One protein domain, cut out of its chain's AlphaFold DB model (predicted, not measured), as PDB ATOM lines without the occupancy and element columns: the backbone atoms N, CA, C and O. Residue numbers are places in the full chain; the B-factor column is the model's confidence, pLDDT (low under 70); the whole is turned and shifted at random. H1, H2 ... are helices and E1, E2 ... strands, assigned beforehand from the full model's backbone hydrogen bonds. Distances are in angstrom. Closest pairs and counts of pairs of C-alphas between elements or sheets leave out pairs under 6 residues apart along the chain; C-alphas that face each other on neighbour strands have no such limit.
ATOM      1  N   ASP A  18     100.778 168.815 156.510       71.38
ATOM      2  CA  ASP A  18     102.043 168.068 156.709       71.38
ATOM      3  C   ASP A  18     103.180 168.507 155.749       71.38
ATOM      4  O   ASP A  18     104.030 167.713 155.352       71.38
ATOM      5  N   ASN A  19     103.181 169.781 155.334       73.56
ATOM      6  CA  ASN A  19     104.054 170.341 154.298       73.56
ATOM      7  C   ASN A  19     103.999 169.610 152.932       73.56
ATOM      8  O   ASN A  19     105.019 169.479 152.240       73.56
ATOM      9  N   ASN A  20     102.816 169.140 152.521       77.19
ATOM     10  CA  ASN A  20     102.594 168.431 151.254       77.19
ATOM     11  C   ASN A  20     103.348 167.080 151.195       77.19
ATOM     12  O   ASN A  20     103.775 166.635 150.130       77.19
ATOM     13  N   ARG A  21     103.562 166.455 152.363       74.38
ATOM     14  CA  ARG A  21     104.256 165.165 152.523       74.38
ATOM     15  C   ARG A  21     103.307 163.964 152.482       74.38
ATOM     16  O   ARG A  21     103.717 162.873 152.083       74.38
ATOM     17  N   SER A  22     102.073 164.147 152.947       71.06
ATOM     18  CA  SER A  22     101.052 163.104 153.035       71.06
ATOM     19  C   SER A  22     100.323 162.870 151.705       71.06
ATOM     20  O   SER A  22     100.359 163.685 150.789       71.06
ATOM     21  N   GLY A  23      99.678 161.705 151.591       59.12
ATOM     22  CA  GLY A  23      99.010 161.234 150.370       59.12
ATOM     23  C   GLY A  23      97.645 161.864 150.061       59.12
ATOM     24  O   GLY A  23      96.891 161.291 149.281       59.12
ATOM     25  N   ASP A  24      97.297 162.993 150.685       63.69
ATOM     26  CA  ASP A  24      96.181 163.861 150.276       63.69
ATOM     27  C   ASP A  24      96.490 164.637 148.979       63.69
ATOM     28  O   ASP A  24      95.589 165.112 148.290       63.69
ATOM     29  N   VAL A  25      97.766 164.657 148.593       63.38
ATOM     30  CA  VAL A  25      98.285 165.025 147.273       63.38
ATOM     31  C   VAL A  25      99.068 163.852 146.675       63.38
ATOM     32  O   VAL A  25      99.387 162.895 147.377       63.38
ATOM     33  N   ALA A  26      99.429 163.918 145.391       78.62
ATOM     34  CA  ALA A  26     100.460 163.045 144.825       78.62
ATOM     35  C   ALA A  26     101.845 163.595 145.235       78.62
ATOM     36  O   ALA A  26     102.294 164.565 144.620       78.62
ATOM     37  N   PRO A  27     102.512 163.063 146.279       80.88
ATOM     38  CA  PRO A  27     103.662 163.724 146.876       80.88
ATOM     39  C   PRO A  27     104.941 163.274 146.168       80.88
ATOM     40  O   PRO A  27     105.200 162.075 146.042       80.88
ATOM     41  N   ASP A  28     105.769 164.224 145.740       86.44
ATOM     42  CA  ASP A  28     107.121 163.932 145.266       86.44
ATOM     43  C   ASP A  28     108.090 163.984 146.467       86.44
ATOM     44  O   ASP A  28     108.307 165.056 147.038       86.44
ATOM     45  N   PRO A  29     108.678 162.849 146.894       84.88
ATOM     46  CA  PRO A  29     109.567 162.817 148.053       84.88
ATOM     47  C   PRO A  29     110.917 163.510 147.803       84.88
ATOM     48  O   PRO A  29     111.584 163.881 148.769       84.88
ATOM     49  N   VAL A  30     111.331 163.685 146.542       89.19
ATOM     50  CA  VAL A  30     112.565 164.393 146.167       89.19
ATOM     51  C   VAL A  30     112.327 165.902 146.198       89.19
ATOM     52  O   VAL A  30     113.137 166.623 146.781       89.19
ATOM     53  N   GLU A  31     111.198 166.366 145.652       88.06
ATOM     54  CA  GLU A  31     110.714 167.749 145.805       88.06
ATOM     55  C   GLU A  31     110.618 168.119 147.283       88.06
ATOM     56  O   GLU A  31     111.257 169.075 147.730       88.06
ATOM     57  N   TRP A  32     109.882 167.310 148.051       85.38
ATOM     58  CA  TRP A  32     109.615 167.563 149.460       85.38
ATOM     59  C   TRP A  32     110.914 167.675 150.261       85.38
ATOM     60  O   TRP A  32     111.088 168.630 151.016       85.38
ATOM     61  N   ALA A  33     111.855 166.744 150.065       82.88
ATOM     62  CA  ALA A  33     113.127 166.749 150.785       82.88
ATOM     63  C   ALA A  33     114.009 167.950 150.407       82.88
ATOM     64  O   ALA A  33     114.664 168.529 151.275       82.88
ATOM     65  N   ALA A  34     114.016 168.357 149.132       86.62
ATOM     66  CA  ALA A  34     114.743 169.544 148.687       86.62
ATOM     67  C   ALA A  34     114.135 170.836 149.261       86.62
ATOM     68  O   ALA A  34     114.871 171.724 149.700       86.62
ATOM     69  N   ARG A  35     112.801 170.933 149.307       84.56
ATOM     70  CA  ARG A  35     112.077 172.095 149.839       84.56
ATOM     71  C   ARG A  35     112.154 172.191 151.364       84.56
ATOM     72  O   ARG A  35     112.391 173.284 151.870       84.56
ATOM     73  N   ASP A  36     112.025 171.082 152.092       78.75
ATOM     74  CA  ASP A  36     112.270 171.035 153.541       78.75
ATOM     75  C   ASP A  36     113.709 171.467 153.864       78.75
ATOM     76  O   ASP A  36     113.912 172.370 154.677       78.75
ATOM     77  N   ALA A  37     114.711 170.925 153.160       80.94
ATOM     78  CA  ALA A  37     116.105 171.333 153.332       80.94
ATOM     79  C   ALA A  37     116.317 172.838 153.076       80.94
ATOM     80  O   ALA A  37     116.996 173.497 153.865       80.94
ATOM     81  N   ALA A  38     115.703 173.399 152.027       83.31
ATOM     82  CA  ALA A  38     115.789 174.824 151.708       83.31
ATOM     83  C   ALA A  38     115.098 175.715 152.759       83.31
ATOM     84  O   ALA A  38     115.681 176.708 153.197       83.31
ATOM     85  N   THR A  39     113.896 175.352 153.221       77.31
ATOM     86  CA  THR A  39     113.181 176.072 154.294       77.31
ATOM     87  C   THR A  39     113.945 176.000 155.621       77.31
ATOM     88  O   THR A  39     114.048 177.001 156.334       77.31
ATOM     89  N   ASN A  40     114.558 174.854 155.926       75.31
ATOM     90  CA  ASN A  40     115.428 174.672 157.087       75.31
ATOM     91  C   ASN A  40     116.710 175.520 156.988       75.31
ATOM     92  O   ASN A  40     117.098 176.170 157.961       75.31
ATOM     93  N   GLU A  41     117.359 175.579 155.820       80.62
ATOM     94  CA  GLU A  41     118.518 176.455 155.609       80.62
ATOM     95  C   GLU A  41     118.141 177.941 155.718       80.62
ATOM     96  O   GLU A  41     118.891 178.715 156.325       80.62
ATOM     97  N   TRP A  42     116.973 178.332 155.198       79.12
ATOM     98  CA  TRP A  42     116.444 179.692 155.301       79.12
ATOM     99  C   TRP A  42     116.224 180.099 156.764       79.12
ATOM    100  O   TRP A  42     116.807 181.085 157.221       79.12
ATOM    101  N   ALA A  43     115.471 179.305 157.535       76.06
ATOM    102  CA  ALA A  43     115.250 179.535 158.968       76.06
ATOM    103  C   ALA A  43     116.578 179.688 159.727       76.06
ATOM    104  O   ALA A  43     116.775 180.602 160.534       76.06
ATOM    105  N   ALA A  44     117.533 178.809 159.421       75.81
ATOM    106  CA  ALA A  44     118.860 178.830 160.007       75.81
ATOM    107  C   ALA A  44     119.680 180.068 159.617       75.81
ATOM    108  O   ALA A  44     120.446 180.581 160.436       75.81
ATOM    109  N   ARG A  45     119.554 180.551 158.375       78.75
ATOM    110  CA  ARG A  45     120.216 181.764 157.880       78.75
ATOM    111  C   ARG A  45     119.691 183.004 158.591       78.75
ATOM    112  O   ARG A  45     120.510 183.796 159.055       78.75
ATOM    113  N   ASP A  46     118.378 183.137 158.730       77.25
ATOM    114  CA  ASP A  46     117.761 184.302 159.370       77.25
ATOM    115  C   ASP A  46     118.082 184.341 160.870       77.25
ATOM    116  O   ASP A  46     118.524 185.368 161.388       77.25
ATOM    117  N   LEU A  47     118.026 183.197 161.560       74.81
ATOM    118  CA  LEU A  47     118.481 183.106 162.951       74.81
ATOM    119  C   LEU A  47     119.979 183.397 163.096       74.81
ATOM    120  O   LEU A  47     120.369 184.077 164.046       74.81
ATOM    121  N   ARG A  48     120.829 182.960 162.155       73.94
ATOM    122  CA  ARG A  48     122.248 183.355 162.122       73.94
ATOM    123  C   ARG A  48     122.434 184.850 161.860       73.94
ATOM    124  O   ARG A  48     123.366 185.410 162.423       73.94
ATOM    125  N   ALA A  49     121.577 185.506 161.079       68.75
ATOM    126  CA  ALA A  49     121.629 186.952 160.855       68.75
ATOM    127  C   ALA A  49     121.232 187.733 162.123       68.75
ATOM    128  O   ALA A  49     121.996 188.586 162.582       68.75
ATOM    129  N   CYS A  50     120.124 187.354 162.771       66.00
ATOM    130  CA  CYS A  50     119.735 187.851 164.096       66.00
ATOM    131  C   CYS A  50     120.840 187.613 165.141       66.00
ATOM    132  O   CYS A  50     121.103 188.462 165.995       66.00
ATOM    133  N   ARG A  51     121.532 186.470 165.050       57.75
ATOM    134  CA  ARG A  51     122.679 186.128 165.897       57.75
ATOM    135  C   ARG A  51     123.928 186.925 165.543       57.75
ATOM    136  O   ARG A  51     124.661 187.262 166.455       57.75
ATOM    137  N   ALA A  52     124.193 187.256 164.284       40.78
ATOM    138  CA  ALA A  52     125.348 188.060 163.876       40.78
ATOM    139  C   ALA A  52     125.213 189.523 164.328       40.78
ATOM    140  O   ALA A  52     126.198 190.130 164.737       40.78
ATOM    141  N   ALA A  53     123.984 190.045 164.376       39.25
ATOM    142  CA  ALA A  53     123.670 191.347 164.967       39.25
ATOM    143  C   ALA A  53     123.860 191.413 166.504       39.25
ATOM    144  O   ALA A  53     123.689 192.484 167.086       39.25
ATOM    145  N   ARG A  54     124.186 190.290 167.175       34.25
ATOM    146  CA  ARG A  54     124.277 190.186 168.651       34.25
ATOM    147  C   ARG A  54     125.435 189.318 169.200       34.25
ATOM    148  O   ARG A  54     125.775 189.448 170.368       34.25
ATOM    149  N   LEU A  55     126.042 188.481 168.352       24.41
ATOM    150  CA  LEU A  55     127.150 187.523 168.552       24.41
ATOM    151  C   LEU A  55     126.933 186.485 169.682       24.41
ATOM    152  O   LEU A  55     125.879 186.422 170.309       24.41
ATOM    153  N   SER A  56     127.854 185.555 169.958       26.59
ATOM    154  CA  SER A  56     128.254 184.399 169.115       26.59
ATOM    155  C   SER A  56     128.208 183.130 169.998       26.59
ATOM    156  O   SER A  56     128.072 183.262 171.210       26.59
ATOM    157  N   ARG A  57     128.245 181.865 169.552       25.77
ATOM    158  CA  ARG A  57     128.070 181.182 168.245       25.77
ATOM    159  C   ARG A  57     127.086 180.001 168.481       25.77
ATOM    160  O   ARG A  57     126.889 179.620 169.632       25.77
ATOM    161  N   GLY A  58     126.436 179.432 167.461       26.11
ATOM    162  CA  GLY A  58     125.603 178.223 167.643       26.11
ATOM    163  C   GLY A  58     124.859 177.779 166.383       26.11
ATOM    164  O   GLY A  58     124.664 178.595 165.482       26.11
ATOM    165  N   ASP A  59     124.506 176.495 166.331       29.55
ATOM    166  CA  ASP A  59     123.997 175.808 165.138       29.55
ATOM    167  C   ASP A  59     122.544 176.147 164.759       29.55
ATOM    168  O   ASP A  59     121.848 176.917 165.416       29.55
ATOM    169  N   ALA A  60     122.130 175.619 163.608       33.69
ATOM    170  CA  ALA A  60     120.876 175.901 162.920       33.69
ATOM    171  C   ALA A  60     119.627 175.346 163.629       33.69
ATOM    172  O   ALA A  60     119.611 174.179 164.018       33.69
ATOM    173  N   LEU A  61     118.543 176.131 163.664       38.34
ATOM    174  CA  LEU A  61     117.192 175.587 163.831       38.34
ATOM    175  C   LEU A  61     116.823 174.793 162.569       38.34
ATOM    176  O   LEU A  61     116.973 175.308 161.462       38.34
ATOM    177  N   ARG A  62     116.314 173.575 162.740       40.03
ATOM    178  CA  ARG A  62     115.611 172.820 161.696       40.03
ATOM    179  C   ARG A  62     114.146 172.693 162.119       40.03
ATOM    180  O   ARG A  62     113.898 171.847 162.973       40.03
ATOM    181  N   PRO A  63     113.199 173.519 161.642       41.53
ATOM    182  CA  PRO A  63     111.775 173.251 161.840       41.53
ATOM    183  C   PRO A  63     111.383 171.829 161.391       41.53
ATOM    184  O   PRO A  63     111.399 171.508 160.206       41.53
ATOM    185  N   GLY A  64     110.999 170.971 162.342       41.41
ATOM    186  CA  GLY A  64     110.467 169.642 162.055       41.41
ATOM    187  C   GLY A  64     109.003 169.745 161.652       41.41
ATOM    188  O   GLY A  64     108.116 169.675 162.495       41.41
ATOM    189  N   GLN A  65     108.737 169.902 160.356       47.53
ATOM    190  CA  GLN A  65     107.428 170.339 159.845       47.53
ATOM    191  C   GLN A  65     106.231 169.425 160.178       47.53
ATOM    192  O   GLN A  65     105.089 169.870 160.065       47.53
ATOM    193  N   SER A  66     106.445 168.176 160.612       38.16
ATOM    194  CA  SER A  66     105.348 167.252 160.936       38.16
ATOM    195  C   SER A  66     104.757 167.499 162.331       38.16
ATOM    196  O   SER A  66     104.857 166.679 163.248       38.16
ATOM    197  N   GLY A  67     104.039 168.613 162.454       45.56
ATOM    198  CA  GLY A  67     102.970 168.787 163.431       45.56
ATOM    199  C   GLY A  67     103.333 169.568 164.687       45.56
ATOM    200  O   GLY A  67     103.480 168.988 165.759       45.56
ATOM    201  N   LEU A  68     103.215 170.896 164.605       51.12
ATOM    202  CA  LEU A  68     103.038 171.797 165.757       51.12
ATOM    203  C   LEU A  68     101.641 171.658 166.417       51.12
ATOM    204  O   LEU A  68     101.110 172.595 167.018       51.12
ATOM    205  N   ARG A  69     101.043 170.466 166.334       48.28
ATOM    206  CA  ARG A  69      99.741 170.139 166.919       48.28
ATOM    207  C   ARG A  69      99.825 170.124 168.452       48.28
ATOM    208  O   ARG A  69     100.904 169.885 169.004       48.28
ATOM    209  N   PRO A  70      98.711 170.361 169.168       43.88
ATOM    210  CA  PRO A  70      98.661 170.194 170.617       43.88
ATOM    211  C   PRO A  70      99.210 168.823 171.044       43.88
ATOM    212  O   PRO A  70      98.812 167.792 170.509       43.88
ATOM    213  N   GLY A  71     100.155 168.815 171.987       47.88
ATOM    214  CA  GLY A  71     100.731 167.590 172.553       47.88
ATOM    215  C   GLY A  71     101.686 166.785 171.656       47.88
ATOM    216  O   GLY A  71     102.162 165.747 172.113       47.88
ATOM    217  N   ARG A  72     102.003 167.218 170.424       54.12
ATOM    218  CA  ARG A  72     102.992 166.527 169.575       54.12
ATOM    219  C   ARG A  72     104.394 167.150 169.736       54.12
ATOM    220  O   ARG A  72     104.507 168.373 169.647       54.12
ATOM    221  N   PRO A  73     105.449 166.343 169.966       53.12
ATOM    222  CA  PRO A  73     106.840 166.802 169.948       53.12
ATOM    223  C   PRO A  73     107.261 167.374 168.585       53.12
ATOM    224  O   PRO A  73     106.937 166.777 167.556       53.12
ATOM    225  N   ASP A  74     108.014 168.479 168.570       60.03
ATOM    226  CA  ASP A  74     108.634 169.004 167.344       60.03
ATOM    227  C   ASP A  74     109.760 168.059 166.902       60.03
ATOM    228  O   ASP A  74     110.650 167.736 167.685       60.03
ATOM    229  N   GLN A  75     109.731 167.584 165.654       54.12
ATOM    230  CA  GLN A  75     110.746 166.644 165.148       54.12
ATOM    231  C   GLN A  75     112.036 167.327 164.671       54.12
ATOM    232  O   GLN A  75     112.900 166.695 164.059       54.12
ATOM    233  N   GLY A  76     112.154 168.625 164.937       55.16
ATOM    234  CA  GLY A  76     113.283 169.458 164.589       55.16
ATOM    235  C   GLY A  76     114.544 169.231 165.419       55.16
ATOM    236  O   GLY A  76     114.567 168.578 166.462       55.16
ATOM    237  N   ALA A  77     115.628 169.838 164.940       50.06
ATOM    238  CA  ALA A  77     116.818 170.080 165.746       50.06
ATOM    239  C   ALA A  77     116.779 171.534 166.223       50.06
ATOM    240  O   ALA A  77     116.651 172.454 165.407       50.06
ATOM    241  N   HIS A  78     116.909 171.747 167.533       59.03
ATOM    242  CA  HIS A  78     116.729 173.063 168.141       59.03
ATOM    243  C   HIS A  78     118.013 173.582 168.774       59.03
ATOM    244  O   HIS A  78     118.571 172.975 169.686       59.03
ATOM    245  N   ALA A  79     118.442 174.757 168.324       59.50
ATOM    246  CA  ALA A  79     119.411 175.575 169.033       59.50
ATOM    247  C   ALA A  79     118.676 176.688 169.787       59.50
ATOM    248  O   ALA A  79     117.738 177.291 169.259       59.50
ATOM    249  N   ARG A  80     119.131 176.999 171.006       67.00
ATOM    250  CA  ARG A  80     118.619 178.140 171.772       67.00
ATOM    251  C   ARG A  80     118.846 179.437 170.970       67.00
ATOM    252  O   ARG A  80     119.991 179.709 170.590       67.00
ATOM    253  N   PRO A  81     117.804 180.248 170.718       68.94
ATOM    254  CA  PRO A  81     117.931 181.463 169.932       68.94
ATOM    255  C   PRO A  81     118.710 182.543 170.711       68.94
ATOM    256  O   PRO A  81     118.788 182.498 171.942       68.94
ATOM    257  N   PRO A  82     119.291 183.547 170.024       68.31
ATOM    258  CA  PRO A  82     120.079 184.617 170.656       68.31
ATOM    259  C   PRO A  82     119.251 185.628 171.473       68.31
ATOM    260  O   PRO A  82     119.801 186.580 172.024       68.31
ATOM    261  N   GLY A  83     117.934 185.451 171.520       76.88
ATOM    262  CA  GLY A  83     116.954 186.257 172.240       76.88
ATOM    263  C   GLY A  83     115.557 185.658 172.034       76.88
ATOM    264  O   GLY A  83     115.455 184.623 171.374       76.88
ATOM    265  N   PRO A  84     114.497 186.277 172.575       82.94
ATOM    266  CA  PRO A  84     113.125 185.807 172.389       82.94
ATOM    267  C   PRO A  84     112.724 185.753 170.907       82.94
ATOM    268  O   PRO A  84     112.949 186.712 170.168       82.94
ATOM    269  N   VAL A  85     112.130 184.635 170.487       82.62
ATOM    270  CA  VAL A  85     111.611 184.400 169.132       82.62
ATOM    271  C   VAL A  85     110.150 183.965 169.214       82.62
ATOM    272  O   VAL A  85     109.785 183.138 170.051       82.62
ATOM    273  N   VAL A  86     109.327 184.505 168.318       83.88
ATOM    274  CA  VAL A  86     107.939 184.080 168.112       83.88
ATOM    275  C   VAL A  86     107.865 183.256 166.833       83.88
ATOM    276  O   VAL A  86     108.412 183.663 165.809       83.88
ATOM    277  N   LEU A  87     107.196 182.109 166.899       82.44
ATOM    278  CA  LEU A  87     106.810 181.304 165.745       82.44
ATOM    279  C   LEU A  87     105.296 181.419 165.570       82.44
ATOM    280  O   LEU A  87     104.555 180.788 166.319       82.44
ATOM    281  N   ASP A  88     104.866 182.246 164.620       84.19
ATOM    282  CA  ASP A  88     103.459 182.442 164.257       84.19
ATOM    283  C   ASP A  88     103.061 181.528 163.085       84.19
ATOM    284  O   ASP A  88     103.853 181.326 162.159       84.19
ATOM    285  N   HIS A  89     101.858 180.955 163.141       82.75
ATOM    286  CA  HIS A  89     101.256 180.146 162.076       82.75
ATOM    287  C   HIS A  89      99.728 180.023 162.255       82.75
ATOM    288  O   HIS A  89      99.163 180.487 163.240       82.75
ATOM    289  N   GLY A  90      99.050 179.343 161.329       79.81
ATOM    290  CA  GLY A  90      97.658 178.906 161.484       79.81
ATOM    291  C   GLY A  90      97.475 177.564 160.783       79.81
ATOM    292  O   GLY A  90      97.241 177.544 159.585       79.81
ATOM    293  N   ASP A  91      97.674 176.450 161.500       76.12
ATOM    294  CA  ASP A  91      97.640 175.082 160.924       76.12
ATOM    295  C   ASP A  91      96.411 174.295 161.400       76.12
ATOM    296  O   ASP A  91      95.715 173.655 160.620       76.12
ATOM    297  N   SER A  92      96.114 174.382 162.694       78.75
ATOM    298  CA  SER A  92      94.902 173.855 163.320       78.75
ATOM    299  C   SER A  92      93.829 174.940 163.514       78.75
ATOM    300  O   SER A  92      92.717 174.616 163.919       78.75
ATOM    301  N   HIS A  93      94.131 176.207 163.201       86.62
ATOM    302  CA  HIS A  93      93.190 177.339 163.155       86.62
ATOM    303  C   HIS A  93      92.512 177.653 164.508       86.62
ATOM    304  O   HIS A  93      91.442 178.260 164.559       86.62
ATOM    305  N   TYR A  94      93.151 177.280 165.619       83.69
ATOM    306  CA  TYR A  94      92.744 177.661 166.974       83.69
ATOM    307  C   TYR A  94      93.666 178.757 167.507       83.69
ATOM    308  O   TYR A  94      94.881 178.649 167.360       83.69
ATOM    309  N   PHE A  95      93.122 179.767 168.196       88.75
ATOM    310  CA  PHE A  95      93.978 180.725 168.900       88.75
ATOM    311  C   PHE A  95      94.731 180.035 170.040       88.75
ATOM    312  O   PHE A  95      94.115 179.443 170.931       88.75
ATOM    313  N   ARG A  96      96.063 180.128 170.033       86.19
ATOM    314  CA  ARG A  96      96.915 179.465 171.025       86.19
ATOM    315  C   ARG A  96      98.240 180.194 171.208       86.19
ATOM    316  O   ARG A  96      98.807 180.705 170.250       86.19
ATOM    317  N   VAL A  97      98.754 180.202 172.437       88.50
ATOM    318  CA  VAL A  97     100.098 180.702 172.765       88.50
ATOM    319  C   VAL A  97     100.794 179.662 173.637       88.50
ATOM    320  O   VAL A  97     100.427 179.485 174.797       88.50
ATOM    321  N   ASP A  98     101.791 178.966 173.088       78.94
ATOM    322  CA  ASP A  98     102.462 177.854 173.768       78.94
ATOM    323  C   ASP A  98     103.905 178.187 174.160       78.94
ATOM    324  O   ASP A  98     104.741 178.554 173.325       78.94
ATOM    325  N   LYS A  99     104.210 177.960 175.443       76.94
ATOM    326  CA  LYS A  99     105.562 177.899 176.007       76.94
ATOM    327  C   LYS A  99     105.565 176.986 177.253       76.94
ATOM    328  O   LYS A  99     104.684 177.133 178.097       76.94
ATOM    329  N   PRO A 100     106.546 176.080 177.431       73.00
ATOM    330  CA  PRO A 100     107.620 175.750 176.494       73.00
ATOM    331  C   PRO A 100     107.117 174.983 175.266       73.00
ATOM    332  O   PRO A 100     106.137 174.247 175.343       73.00
ATOM    333  N   LEU A 101     107.859 175.082 174.165       74.75
ATOM    334  CA  LEU A 101     107.839 174.049 173.130       74.75
ATOM    335  C   LEU A 101     108.746 172.885 173.553       74.75
ATOM    336  O   LEU A 101     109.684 173.085 174.330       74.75
ATOM    337  N   LEU A 102     108.463 171.679 173.059       74.19
ATOM    338  CA  LEU A 102     109.234 170.468 173.353       74.19
ATOM    339  C   LEU A 102     109.793 169.857 172.061       74.19
ATOM    340  O   LEU A 102     109.064 169.761 171.072       74.19
ATOM    341  N   ASP A 103     111.056 169.429 172.093       70.38
ATOM    342  CA  ASP A 103     111.686 168.659 171.013       70.38
ATOM    343  C   ASP A 103     111.159 167.215 170.960       70.38
ATOM    344  O   ASP A 103     110.440 166.768 171.857       70.38
ATOM    345  N   ALA A 104     111.579 166.464 169.939       66.44
ATOM    346  CA  ALA A 104     111.215 165.070 169.680       66.44
ATOM    347  C   ALA A 104     111.401 164.120 170.877       66.44
ATOM    348  O   ALA A 104     110.724 163.096 170.965       66.44
ATOM    349  N   ASN A 105     112.322 164.454 171.783       73.31
ATOM    350  CA  ASN A 105     112.699 163.667 172.953       73.31
ATOM    351  C   ASN A 105     111.999 164.160 174.237       73.31
ATOM    352  O   ASN A 105     112.223 163.603 175.310       73.31
ATOM    353  N   GLY A 106     111.171 165.207 174.146       74.88
ATOM    354  CA  GLY A 106     110.501 165.854 175.273       74.88
ATOM    355  C   GLY A 106     111.328 166.938 175.975       74.88
ATOM    356  O   GLY A 106     110.900 167.440 177.017       74.88
ATOM    357  N   ASN A 107     112.491 167.330 175.444       78.75
ATOM    358  CA  ASN A 107     113.309 168.393 176.029       78.75
ATOM    359  C   ASN A 107     112.687 169.767 175.769       78.75
ATOM    360  O   ASN A 107     112.182 170.044 174.683       78.75
ATOM    361  N   ARG A 108     112.801 170.677 176.741       79.75
ATOM    362  CA  ARG A 108     112.375 172.073 176.589       79.75
ATOM    363  C   ARG A 108     113.194 172.798 175.516       79.75
ATOM    364  O   ARG A 108     114.405 172.948 175.651       79.75
ATOM    365  N   ILE A 109     112.499 173.369 174.540       76.06
ATOM    366  CA  ILE A 109     113.031 174.359 173.606       76.06
ATOM    367  C   ILE A 109     112.924 175.735 174.281       76.06
ATOM    368  O   ILE A 109     111.832 176.251 174.523       76.06
ATOM    369  N   GLU A 110     114.063 176.321 174.645       78.88
ATOM    370  CA  GLU A 110     114.121 177.625 175.316       78.88
ATOM    371  C   GLU A 110     114.071 178.799 174.330       78.88
ATOM    372  O   GLU A 110     114.565 178.705 173.210       78.88
ATOM    373  N   GLY A 111     113.538 179.944 174.770       77.19
ATOM    374  CA  GLY A 111     113.564 181.201 174.008       77.19
ATOM    375  C   GLY A 111     112.563 181.299 172.852       77.19
ATOM    376  O   GLY A 111     112.535 182.332 172.187       77.19
ATOM    377  N   PHE A 112     111.735 180.275 172.638       79.06
ATOM    378  CA  PHE A 112     110.644 180.276 171.664       79.06
ATOM    379  C   PHE A 112     109.275 180.387 172.342       79.06
ATOM    380  O   PHE A 112     109.011 179.712 173.339       79.06
ATOM    381  N   THR A 113     108.394 181.182 171.739       82.56
ATOM    382  CA  THR A 113     106.942 181.156 171.966       82.56
ATOM    383  C   THR A 113     106.269 180.799 170.644       82.56
ATOM    384  O   THR A 113     106.533 181.456 169.638       82.56
ATOM    385  N   ARG A 114     105.408 179.777 170.620       85.44
ATOM    386  CA  ARG A 114     104.523 179.534 169.468       85.44
ATOM    387  C   ARG A 114     103.258 180.353 169.640       85.44
ATOM    388  O   ARG A 114     102.693 180.363 170.732       85.44
ATOM    389  N   VAL A 115     102.816 180.984 168.566       85.94
ATOM    390  CA  VAL A 115     101.501 181.603 168.450       85.94
ATOM    391  C   VAL A 115     100.789 180.934 167.293       85.94
ATOM    392  O   VAL A 115     101.388 180.659 166.257       85.94
ATOM    393  N   GLU A 116      99.519 180.638 167.505       84.94
ATOM    394  CA  GLU A 116      98.637 180.168 166.461       84.94
ATOM    395  C   GLU A 116      97.480 181.151 166.311       84.94
ATOM    396  O   GLU A 116      96.833 181.525 167.294       84.94
ATOM    397  N   THR A 117      97.260 181.591 165.077       86.56
ATOM    398  CA  THR A 117      96.194 182.516 164.702       86.56
ATOM    399  C   THR A 117      94.910 181.720 164.399       86.56
ATOM    400  O   THR A 117      94.974 180.704 163.701       86.56
ATOM    401  N   PRO A 118      93.743 182.135 164.934       89.31
ATOM    402  CA  PRO A 118      92.467 181.466 164.677       89.31
ATOM    403  C   PRO A 118      92.007 181.663 163.223       89.31
ATOM    404  O   PRO A 118      92.375 182.642 162.574       89.31
ATOM    405  N   GLY A 119      91.192 180.742 162.707       87.75
ATOM    406  CA  GLY A 119      90.699 180.807 161.331       87.75
ATOM    407  C   GLY A 119      89.513 179.886 161.056       87.75
ATOM    408  O   GLY A 119      88.932 179.308 161.971       87.75
ATOM    409  N   ASP A 120      89.174 179.725 159.775       86.62
ATOM    410  CA  ASP A 120      88.136 178.789 159.325       86.62
ATOM    411  C   ASP A 120      88.582 177.338 159.522       86.62
ATOM    412  O   ASP A 120      89.486 176.868 158.835       86.62
ATOM    413  N   ASN A 121      87.983 176.627 160.471       84.44
ATOM    414  CA  ASN A 121      88.284 175.242 160.790       84.44
ATOM    415  C   ASN A 121      87.091 174.336 160.409       84.44
ATOM    416  O   ASN A 121      86.166 174.149 161.213       84.44
ATOM    417  N   PRO A 122      87.131 173.678 159.231       76.50
ATOM    418  CA  PRO A 122      86.078 172.762 158.790       76.50
ATOM    419  C   PRO A 122      85.890 171.533 159.690       76.50
ATOM    420  O   PRO A 122      84.805 170.959 159.728       76.50
ATOM    421  N   GLN A 123      86.926 171.116 160.429       78.88
ATOM    422  CA  GLN A 123      86.890 169.921 161.286       78.88
ATOM    423  C   GLN A 123      86.024 170.145 162.533       78.88
ATOM    424  O   GLN A 123      85.362 169.222 163.003       78.88
ATOM    425  N   SER A 124      86.003 171.378 163.045       76.81
ATOM    426  CA  SER A 124      85.142 171.822 164.150       76.81
ATOM    427  C   SER A 124      83.957 172.683 163.696       76.81
ATOM    428  O   SER A 124      83.208 173.156 164.543       76.81
ATOM    429  N   GLN A 125      83.766 172.851 162.380       75.38
ATOM    430  CA  GLN A 125      82.704 173.664 161.767       75.38
ATOM    431  C   GLN A 125      82.666 175.114 162.294       75.38
ATOM    432  O   GLN A 125      81.595 175.701 162.446       75.38
ATOM    433  N   SER A 126      83.835 175.693 162.586       76.31
ATOM    434  CA  SER A 126      83.970 177.039 163.151       76.31
ATOM    435  C   SER A 126      84.661 177.984 162.166       76.31
ATOM    436  O   SER A 126      85.786 177.735 161.759       76.31
ATOM    437  N   ASN A 127      84.005 179.086 161.791       79.75
ATOM    438  CA  ASN A 127      84.562 180.102 160.888       79.75
ATOM    439  C   ASN A 127      85.161 181.278 161.683       79.75
ATOM    440  O   ASN A 127      84.837 182.439 161.445       79.75
ATOM    441  N   GLU A 128      86.002 180.977 162.674       79.00
ATOM    442  CA  GLU A 128      86.579 181.971 163.592       79.00
ATOM    443  C   GLU A 128      87.762 182.712 162.949       79.00
ATOM    444  O   GLU A 128      88.878 182.735 163.468       79.00
ATOM    445  N   VAL A 129      87.518 183.342 161.796       88.38
ATOM    446  CA  VAL A 129      88.479 184.202 161.089       88.38
ATOM    447  C   VAL A 129      88.633 185.514 161.857       88.38
ATOM    448  O   VAL A 129      88.053 186.545 161.524       88.38
ATOM    449  N   GLN A 130      89.400 185.449 162.938       90.31
ATOM    450  CA  GLN A 130      89.773 186.582 163.778       90.31
ATOM    451  C   GLN A 130      91.230 186.980 163.480       90.31
ATOM    452  O   GLN A 130      91.834 186.501 162.519       90.31
ATOM    453  N   TRP A 131      91.820 187.870 164.277       89.38
ATOM    454  CA  TRP A 131      93.242 188.213 164.157       89.38
ATOM    455  C   TRP A 131      93.907 188.319 165.529       89.38
ATOM    456  O   TRP A 131      93.236 188.310 166.561       89.38
ATOM    457  N   VAL A 132      95.240 188.385 165.551       91.62
ATOM    458  CA  VAL A 132      96.025 188.523 166.783       91.62
ATOM    459  C   VAL A 132      96.803 189.834 166.742       91.62
ATOM    460  O   VAL A 132      97.634 190.058 165.864       91.62
ATOM    461  N   SER A 133      96.551 190.701 167.717       90.88
ATOM    462  CA  SER A 133      97.356 191.890 167.974       90.88
ATOM    463  C   SER A 133      98.614 191.494 168.746       90.88
ATOM    464  O   SER A 133      98.538 190.840 169.792       90.88
ATOM    465  N   VAL A 134      99.784 191.880 168.229       88.19
ATOM    466  CA  VAL A 134     101.089 191.611 168.848       88.19
ATOM    467  C   VAL A 134     101.725 192.925 169.275       88.19
ATOM    468  O   VAL A 134     102.088 193.755 168.440       88.19
ATOM    469  N   ARG A 135     101.923 193.097 170.581       87.25
ATOM    470  CA  ARG A 135     102.718 194.199 171.133       87.25
ATOM    471  C   ARG A 135     104.126 193.710 171.455       87.25
ATOM    472  O   ARG A 135     104.299 192.631 172.017       87.25
ATOM    473  N   VAL A 136     105.111 194.551 171.140       84.25
ATOM    474  CA  VAL A 136     106.524 194.347 171.476       84.25
ATOM    475  C   VAL A 136     106.986 195.445 172.428       84.25
ATOM    476  O   VAL A 136     106.786 196.625 172.148       84.25
ATOM    477  N   ASP A 137     107.614 195.076 173.542       83.12
ATOM    478  CA  ASP A 137     108.233 196.016 174.483       83.12
ATOM    479  C   ASP A 137     109.558 195.431 174.986       83.12
ATOM    480  O   ASP A 137     109.581 194.519 175.803       83.12
ATOM    481  N   GLN A 138     110.694 195.945 174.500       81.50
ATOM    482  CA  GLN A 138     112.023 195.396 174.833       81.50
ATOM    483  C   GLN A 138     112.438 195.600 176.303       81.50
ATOM    484  O   GLN A 138     113.505 195.138 176.709       81.50
ATOM    485  N   ARG A 139     111.629 196.321 177.088       83.62
ATOM    486  CA  ARG A 139     111.824 196.537 178.529       83.62
ATOM    487  C   ARG A 139     111.061 195.509 179.367       83.62
ATOM    488  O   ARG A 139     111.342 195.384 180.556       83.62
ATOM    489  N   ASP A 140     110.108 194.805 178.761       84.62
ATOM    490  CA  ASP A 140     109.403 193.683 179.368       84.62
ATOM    491  C   ASP A 140     110.257 192.404 179.213       84.62
ATOM    492  O   ASP A 140     110.712 192.120 178.101       84.62
ATOM    493  N   PRO A 141     110.502 191.620 180.282       82.38
ATOM    494  CA  PRO A 141     111.218 190.346 180.189       82.38
ATOM    495  C   PRO A 141     110.606 189.331 179.211       82.38
ATOM    496  O   PRO A 141     111.343 188.517 178.656       82.38
ATOM    497  N   GLU A 142     109.290 189.370 178.990       82.31
ATOM    498  CA  GLU A 142     108.594 188.500 178.032       82.31
ATOM    499  C   GLU A 142     108.721 189.001 176.583       82.31
ATOM    500  O   GLU A 142     108.600 188.215 175.643       82.31
ATOM    501  N   VAL A 143     109.031 190.292 176.396       85.50
ATOM    502  CA  VAL A 143     109.192 191.036 175.129       85.50
ATOM    503  C   VAL A 143     107.946 191.105 174.239       85.50
ATOM    504  O   VAL A 143     107.720 192.146 173.621       85.50
ATOM    505  N   PHE A 144     107.142 190.046 174.170       86.88
ATOM    506  CA  PHE A 144     105.969 189.910 173.313       86.88
ATOM    507  C   PHE A 144     104.705 189.632 174.132       86.88
ATOM    508  O   PHE A 144     104.694 188.756 174.997       86.88
ATOM    509  N   SER A 145     103.614 190.319 173.803       90.06
ATOM    510  CA  SER A 145     102.279 190.040 174.342       90.06
ATOM    511  C   SER A 145     101.252 189.942 173.218       90.06
ATOM    512  O   SER A 145     101.280 190.759 172.293       90.06
ATOM    513  N   PHE A 146     100.336 188.981 173.331       91.62
ATOM    514  CA  PHE A 146      99.381 188.600 172.288       91.62
ATOM    515  C   PHE A 146      97.948 188.799 172.775       91.62
ATOM    516  O   PHE A 146      97.602 188.342 173.864       91.62
ATOM    517  N   GLN A 147      97.121 189.443 171.958       94.50
ATOM    518  CA  GLN A 147      95.696 189.633 172.212       94.50
ATOM    519  C   GLN A 147      94.905 189.125 170.998       94.50
ATOM    520  O   GLN A 147      95.141 189.624 169.898       94.50
ATOM    521  N   PRO A 148      93.991 188.149 171.153       92.69
ATOM    522  CA  PRO A 148      93.052 187.802 170.095       92.69
ATOM    523  C   PRO A 148      92.018 188.925 169.964       92.69
ATOM    524  O   PRO A 148      91.461 189.387 170.960       92.69
ATOM    525  N   GLU A 149      91.765 189.363 168.738       93.88
ATOM    526  CA  GLU A 149      90.914 190.506 168.426       93.88
ATOM    527  C   GLU A 149      89.713 190.033 167.607       93.88
ATOM    528  O   GLU A 149      89.847 189.569 166.472       93.88
ATOM    529  N   ILE A 150      88.529 190.133 168.207       90.75
ATOM    530  CA  ILE A 150      87.293 189.581 167.652       90.75
ATOM    531  C   ILE A 150      86.641 190.572 166.688       90.75
ATOM    532  O   ILE A 150      86.300 191.695 167.059       90.75
TER     533      ILE A 150
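What this domain is: This is residues 18 to 150 of the 160 residues of an uncharacterized protein of Solirubrobacterales bacterium (UniProt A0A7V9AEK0). With little regular structure, one long helix, H1, runs along one side, loops of residues 53 to 84 lie partly between it and a small sheet, E1, E3, E2, and the hairpin E4 and E5 is on that sheet's far side. The 133 printed residues run H1 E1 E2 E3 E4 E5, mixed in class, with 49 in named elements. The three-strand sheet is mixed; the whole is compact, radius of gyration of the C-alphas 16.2 A, spans 44 by 42 by 25 A.

How they stand to each other: In H1, residues 29 to 52, every O i to N i+4 pair is within hydrogen-bond range. E1, residues 85 to 89, is parallel to E3, residues 112 to 116 (N 115 and O 87, 2.8 A). E2, residues 96 to 98, and E3 form an antiparallel hairpin; N 116 and O 96 are 2.8 A apart. H1 is not on this sheet. E4, residues 131 to 136, and E5, residues 144 to 149, form another; N 133 and O 147 are 2.8 A apart. The closest C-alphas of E2 and E5, Val 97 and Phe 146, are 7.9 A apart.

Where its parts are: H1 spans 33.7 A from C-alpha 29 at (109.567, 162.817, 148.053). E4 spans 16.4 A; E5, 15.8 A, ends at C-alpha 149, (90.914, 190.506, 168.426).

The domain as a whole: The printed part has no cut. The links H1 to E1, E2 to E3 and E3 to E4 are long. pLDDT is under 70 at residues 23 to 25, 49 to 82 and 104.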